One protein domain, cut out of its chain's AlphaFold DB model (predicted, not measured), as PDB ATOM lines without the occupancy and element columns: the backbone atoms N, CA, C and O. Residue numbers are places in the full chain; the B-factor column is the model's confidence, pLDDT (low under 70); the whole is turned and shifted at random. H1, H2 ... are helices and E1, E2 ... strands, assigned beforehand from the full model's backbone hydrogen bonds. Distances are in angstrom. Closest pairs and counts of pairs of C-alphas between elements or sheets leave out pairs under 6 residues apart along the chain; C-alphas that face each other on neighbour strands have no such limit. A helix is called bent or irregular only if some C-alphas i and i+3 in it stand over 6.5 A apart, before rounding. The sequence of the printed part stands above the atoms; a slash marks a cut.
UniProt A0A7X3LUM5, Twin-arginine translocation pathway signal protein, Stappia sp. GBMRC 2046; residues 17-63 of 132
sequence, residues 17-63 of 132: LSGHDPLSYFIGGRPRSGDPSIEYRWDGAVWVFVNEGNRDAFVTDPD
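Overview. This is residues 17 to 63 of the 132 residues of the protein "Twin-arginine translocation pathway signal protein" of Stappia sp. GBMRC 2046 (UniProt A0A7X3LUM5). A small, strongly bent two-strand hairpin, E1 and E2, has the helix H2 packed over one of its faces, nearer to E1 than to E2 by its contacts, and the short helix H1 sits at one end, near the end of E2 and near H2. The printed part has 47 residues, with two named helices and two named strands in the order H1, E1, E2, H2. The sheet's order is E1 - E2, antiparallel, and the class is mixed, helices and strands. The whole is compact, with a radius of gyration of the C-alphas of 9.5 A, and spans 26 by 20 by 17 A.

Arrangement. E1, residues 35 to 42, and E2, residues 45 to 49, form a hairpin, antiparallel at 140 degrees between their directions. N 40 and O 47 are within hydrogen-bond range at 2.8 A, as are N 35 and O 49 at 2.9 A. E1 bends by 78 degrees at residue 38. The closest C-alphas of E1 and H2, residues 52 to 60, are those of Ile 38 and Glu 52, 6.5 A apart. For E2 and H2 they are those of Phe 49 and Arg 55, 5.7 A apart. H1, residues 22 to 26, and H2 only just touch, with 3 pairs of C-alphas within 8 A, the closest being Leu 23 and Asn 54 at 6.2 A. The closest C-alphas of H1 and E2 are those of Pro 22 and Phe 49, 7.4 A apart. In H2 every O i to N i+4 pair is within hydrogen-bond range; in H1 0 of 1 is, beside 1 of 2 O i to N i+3 pairs.

Along the chain. E1 is 16.4 A long from C-alpha 35 to C-alpha 42, E2 13.2 A and H2 12.3 A, while H1 measures 8.0 A. H1 begins at C-alpha 22 (135.474, 100.995, 126.779), E1 at C-alpha 35 (141.181, 111.190, 123.251), and H2 ends at C-alpha 60 (126.197, 106.432, 134.049).

Size, cuts and confidence. The two C-alphas farthest apart, those of Gly 28 and Gly 44, are 27.9 A apart. The links E1 to E2 and E2 to H2 are tight, and H1 to E1, of 8 residues, is short. The printed part has no cut, its mean pLDDT is 95.0, and no printed residue is under 70.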
ATOM      1  N   LEU A  17     142.469  99.851 129.896       96.25
ATOM      2  CA  LEU A  17     142.400  99.245 128.564       96.25
ATOM      3  C   LEU A  17     143.527  99.718 127.634       96.25
ATOM      4  O   LEU A  17     143.354  99.764 126.416       96.25
ATOM      5  N   SER A  18     144.679 100.100 128.191       94.94
ATOM      6  CA  SER A  18     145.782 100.720 127.446       94.94
ATOM      7  C   SER A  18     145.338 101.910 126.574       94.94
ATOM      8  O   SER A  18     145.748 102.034 125.421       94.94
ATOM      9  N   GLY A  19     144.441 102.753 127.095       96.44
ATOM     10  CA  GLY A  19     143.980 103.970 126.416       96.44
ATOM     11  C   GLY A  19     142.878 103.760 125.373       96.44
ATOM     12  O   GLY A  19     142.627 104.651 124.559       96.44
ATOM     13  N   HIS A  20     142.221 102.600 125.362       97.69
ATOM     14  CA  HIS A  20     141.074 102.354 124.488       97.69
ATOM     15  C   HIS A  20     139.760 102.753 125.158       97.69
ATOM     16  O   HIS A  20     139.556 102.542 126.351       97.69
ATOM     17  N   ASP A  21     138.843 103.282 124.355       97.81
ATOM     18  CA  ASP A  21     137.497 103.626 124.788       97.81
ATOM     19  C   ASP A  21     136.701 102.353 125.125       97.81
ATOM     20  O   ASP A  21     136.494 101.517 124.235       97.81
ATOM     21  N   PRO A  22     136.198 102.194 126.362       97.00
ATOM     22  CA  PRO A  22     135.474 100.995 126.779       97.00
ATOM     23  C   PRO A  22     134.192 100.750 125.969       97.00
ATOM     24  O   PRO A  22     133.849  99.601 125.691       97.00
ATOM     25  N   LEU A  23     133.503 101.793 125.497       96.12
ATOM     26  CA  LEU A  23     132.284 101.637 124.697       96.12
ATOM     27  C   LEU A  23     132.584 101.183 123.271       96.12
ATOM     28  O   LEU A  23     131.749 100.539 122.634       96.12
ATOM     29  N   SER A  24     133.780 101.480 122.760       96.50
ATOM     30  CA  SER A  24     134.160 101.087 121.402       96.50
ATOM     31  C   SER A  24     134.228  99.566 121.214       96.50
ATOM     32  O   SER A  24     133.980  99.078 120.115       96.50
ATOM     33  N   TYR A  25     134.447  98.800 122.287       96.50
ATOM     34  CA  TYR A  25     134.419  97.333 122.265       96.50
ATOM     35  C   TYR A  25     133.065  96.755 121.837       96.50
ATOM     36  O   TYR A  25     133.003  95.677 121.243       96.50
ATOM     37  N   PHE A  26     131.980  97.482 122.109       94.38
ATOM     38  CA  PHE A  26     130.609  97.056 121.838       94.38
ATOM     39  C   PHE A  26     130.110  97.512 120.457       94.38
ATOM     40  O   PHE A  26     128.994  97.172 120.061       94.38
ATOM     41  N   ILE A  27     130.921  98.261 119.698       87.12
ATOM     42  CA  ILE A  27     130.530  98.874 118.423       87.12
ATOM     43  C   ILE A  27     131.550  98.515 117.337       87.12
ATOM     44  O   ILE A  27     132.707  98.912 117.383       87.12
ATOM     45  N   GLY A  28     131.120  97.789 116.302       74.31
ATOM     46  CA  GLY A  28     131.955  97.541 115.117       74.31
ATOM     47  C   GLY A  28     133.123  96.565 115.321       74.31
ATOM     48  O   GLY A  28     133.946  96.411 114.420       74.31
ATOM     49  N   GLY A  29     133.189  95.886 116.473       77.50
ATOM     50  CA  GLY A  29     134.082  94.749 116.719       77.50
ATOM     51  C   GLY A  29     135.571  95.092 116.814       77.50
ATOM     52  O   GLY A  29     136.398  94.189 116.697       77.50
ATOM     53  N   ARG A  30     135.932  96.368 116.993       88.56
ATOM     54  CA  ARG A  30     137.323  96.800 117.172       88.56
ATOM     55  C   ARG A  30     137.410  97.934 118.193       88.56
ATOM     56  O   ARG A  30     136.730  98.943 117.996       88.56
ATOM     57  N   PRO A  31     138.269  97.815 119.218       94.69
ATOM     58  CA  PRO A  31     138.489  98.899 120.154       94.69
ATOM     59  C   PRO A  31     139.157 100.081 119.451       94.69
ATOM     60  O   PRO A  31     139.923  99.920 118.497       94.69
ATOM     61  N   ARG A  32     138.847 101.287 119.913       96.69
ATOM     62  CA  ARG A  32     139.362 102.549 119.384       96.69
ATOM     63  C   ARG A  32     140.076 103.302 120.492       96.69
ATOM     64  O   ARG A  32     139.566 103.367 121.604       96.69
ATOM     65  N   SER A  33     141.226 103.887 120.178       96.94
ATOM     66  CA  SER A  33     141.952 104.753 121.110       96.94
ATOM     67  C   SER A  33     141.104 105.970 121.476       96.94
ATOM     68  O   SER A  33     140.521 106.598 120.585       96.94
ATOM     69  N   GLY A  34     141.021 106.275 122.769       97.44
ATOM     70  CA  GLY A  34     140.351 107.468 123.273       97.44
ATOM     71  C   GLY A  34     141.181 108.735 123.068       97.44
ATOM     72  O   GLY A  34     142.375 108.680 122.773       97.44
ATOM     73  N   ASP A  35     140.533 109.884 123.228       97.69
ATOM     74  CA  ASP A  35     141.181 111.190 123.251       97.69
ATOM     75  C   ASP A  35     141.600 111.524 124.698       97.69
ATOM     76  O   ASP A  35     140.736 111.554 125.578       97.69
ATOM     77  N   PRO A  36     142.888 111.803 124.977       96.00
ATOM     78  CA  PRO A  36     143.359 112.209 126.306       96.00
ATOM     79  C   PRO A  36     142.665 113.446 126.895       96.00
ATOM     80  O   PRO A  36     142.710 113.656 128.103       96.00
ATOM     81  N   SER A  37     142.043 114.292 126.068       97.75
ATOM     82  CA  SER A  37     141.253 115.440 126.530       97.75
ATOM     83  C   SER A  37     139.853 115.058 127.027       97.75
ATOM     84  O   SER A  37     139.204 115.854 127.710       97.75
ATOM     85  N   ILE A  38     139.398 113.839 126.727       98.44
ATOM     86  CA  ILE A  38     138.106 113.290 127.133       98.44
ATOM     87  C   ILE A  38     138.377 112.124 128.085       98.44
ATOM     88  O   ILE A  38     138.324 110.960 127.692       98.44
ATOM     89  N   GLU A  39     138.673 112.445 129.347       97.38
ATOM     90  CA  GLU A  39     138.978 111.455 130.385       97.38
ATOM     91  C   GLU A  39     137.965 111.430 131.543       97.38
ATOM     92  O   GLU A  39     137.253 112.402 131.815       97.38
ATOM     93  N   TYR A  40     137.915 110.301 132.248       97.50
ATOM     94  CA  TYR A  40     137.190 110.123 133.503       97.50
ATOM     95  C   TYR A  40     137.976 109.205 134.442       97.50
ATOM     96  O   TYR A  40     138.521 108.190 134.019       97.50
ATOM     97  N   ARG A  41     138.044 109.550 135.730       95.25
ATOM     98  CA  ARG A  41     138.719 108.731 136.747       95.25
ATOM     99  C   ARG A  41     137.695 107.881 137.473       95.25
ATOM    100  O   ARG A  41     136.783 108.425 138.092       95.25
ATOM    101  N   TRP A  42     137.869 106.568 137.419       93.75
ATOM    102  CA  TRP A  42     136.970 105.620 138.061       93.75
ATOM    103  C   TRP A  42     137.716 104.357 138.471       93.75
ATOM    104  O   TRP A  42     138.517 103.831 137.699       93.75
ATOM    105  N   ASP A  43     137.437 103.911 139.696       90.25
ATOM    106  CA  ASP A  43     137.982 102.696 140.306       90.25
ATOM    107  C   ASP A  43     139.511 102.570 140.190       90.25
ATOM    108  O   ASP A  43     140.053 101.573 139.732       90.25
ATOM    109  N   GLY A  44     140.215 103.648 140.549       87.56
ATOM    110  CA  GLY A  44     141.682 103.691 140.551       87.56
ATOM    111  C   GLY A  44     142.336 103.909 139.182       87.56
ATOM    112  O   GLY A  44     143.511 104.261 139.141       87.56
ATOM    113  N   ALA A  45     141.586 103.812 138.080       91.56
ATOM    114  CA  ALA A  45     142.108 103.973 136.726       91.56
ATOM    115  C   ALA A  45     141.623 105.257 136.031       91.56
ATOM    116  O   ALA A  45     140.612 105.871 136.399       91.56
ATOM    117  N   VAL A  46     142.363 105.667 134.999       95.31
ATOM    118  CA  VAL A  46     141.979 106.759 134.101       95.31
ATOM    119  C   VAL A  46     141.407 106.163 132.818       95.31
ATOM    120  O   VAL A  46     142.053 105.365 132.148       95.31
ATOM    121  N   TRP A  47     140.190 106.553 132.467       97.44
ATOM    122  CA  TRP A  47     139.468 106.084 131.288       97.44
ATOM    123  C   TRP A  47     139.435 107.201 130.257       97.44
ATOM    124  O   TRP A  47     139.117 108.332 130.614       97.44
ATOM    125  N   VAL A  48     139.742 106.895 128.999       98.31
ATOM    126  CA  VAL A  48     139.720 107.855 127.883       98.31
ATOM    127  C   VAL A  48     138.679 107.437 126.852       98.31
ATOM    128  O   VAL A  48     138.431 106.246 126.667       98.31
ATOM    129  N   PHE A  49     138.064 108.404 126.170       98.38
ATOM    130  CA  PHE A  49     136.907 108.155 125.304       98.38
ATOM    131  C   PHE A  49     137.076 108.795 123.930       98.38
ATOM    132  O   PHE A  49     137.726 109.825 123.787       98.38
ATOM    133  N   VAL A  50     136.470 108.204 122.898       97.75
ATOM    134  CA  VAL A  50     136.519 108.761 121.534       97.75
ATOM    135  C   VAL A  50     135.619 109.986 121.356       97.75
ATOM    136  O   VAL A  50     135.746 110.683 120.353       97.75
ATOM    137  N   ASN A  51     134.654 110.192 122.258       97.69
ATOM    138  CA  ASN A  51     133.758 111.347 122.308       97.69
ATOM    139  C   ASN A  51     133.100 111.464 123.698       97.69
ATOM    140  O   ASN A  51     133.100 110.511 124.482       97.69
ATOM    141  N   GLU A  52     132.497 112.615 123.990       98.19
ATOM    142  CA  GLU A  52     131.841 112.900 125.269       98.19
ATOM    143  C   GLU A  52     130.608 112.027 125.517       98.19
ATOM    144  O   GLU A  52     130.358 111.650 126.656       98.19
ATOM    145  N   GLY A  53     129.872 111.641 124.471       97.81
ATOM    146  CA  GLY A  53     128.721 110.744 124.604       97.81
ATOM    147  C   GLY A  53     129.109 109.372 125.162       97.81
ATOM    148  O   GLY A  53     128.408 108.831 126.014       97.81
ATOM    149  N   ASN A  54     130.259 108.837 124.741       97.69
ATOM    150  CA  ASN A  54     130.786 107.585 125.272       97.69
ATOM    151  C   ASN A  54     131.215 107.727 126.733       97.69
ATOM    152  O   ASN A  54     130.884 106.871 127.553       97.69
ATOM    153  N   ARG A  55     131.885 108.834 127.077       98.44
ATOM    154  CA  ARG A  55     132.220 109.157 128.471       98.44
ATOM    155  C   ARG A  55     130.964 109.216 129.333       98.44
ATOM    156  O   ARG A  55     130.921 108.593 130.384       98.44
ATOM    157  N   ASP A  56     129.943 109.944 128.899       98.38
ATOM    158  CA  ASP A  56     128.733 110.170 129.690       98.38
ATOM    159  C   ASP A  56     127.942 108.865 129.898       98.38
ATOM    160  O   ASP A  56     127.425 108.605 130.990       98.38
ATOM    161  N   ALA A  57     127.915 107.990 128.891       97.56
ATOM    162  CA  ALA A  57     127.357 106.647 129.022       97.56
ATOM    163  C   ALA A  57     128.183 105.759 129.973       97.56
ATOM    164  O   ALA A  57     127.591 105.069 130.801       97.56
ATOM    165  N   PHE A  58     129.521 105.824 129.932       97.75
ATOM    166  CA  PHE A  58     130.375 105.129 130.900       97.75
ATOM    167  C   PHE A  58     130.147 105.619 132.330       97.75
ATOM    168  O   PHE A  58     129.977 104.814 133.233       97.75
ATOM    169  N   VAL A  59     130.101 106.936 132.546       97.88
ATOM    170  CA  VAL A  59     129.871 107.545 133.868       97.88
ATOM    171  C   VAL A  59     128.533 107.104 134.463       97.88
ATOM    172  O   VAL A  59     128.417 106.969 135.680       97.88
ATOM    173  N   THR A  60     127.527 106.874 133.616       97.88
ATOM    174  CA  THR A  60     126.197 106.432 134.049       97.88
ATOM    175  C   THR A  60     126.206 104.995 134.575       97.88
ATOM    176  O   THR A  60     125.542 104.719 135.572       97.88
ATOM    177  N   ASP A  61     126.935 104.086 133.922       95.00
ATOM    178  CA  ASP A  61     126.996 102.672 134.316       95.00
ATOM    179  C   ASP A  61     128.359 102.042 133.959       95.00
ATOM    180  O   ASP A  61     128.481 101.299 132.978       95.00
ATOM    181  N   PRO A  62     129.422 102.349 134.724       94.38
ATOM    182  CA  PRO A  62     130.782 101.934 134.379       94.38
ATOM    183  C   PRO A  62     130.951 100.413 134.435       94.38
ATOM    184  O   PRO A  62     131.724  99.843 133.668       94.38
ATOM    185  N   ASP A  63     130.166  99.733 135.272       91.44
ATOM    186  CA  ASP A  63     130.198  98.281 135.437       91.44
ATOM    187  C   ASP A  63     129.745  97.513 134.192       91.44
ATOM    188  O   ASP A  63     130.131  96.355 133.997       91.44
TER     189      ASP A  63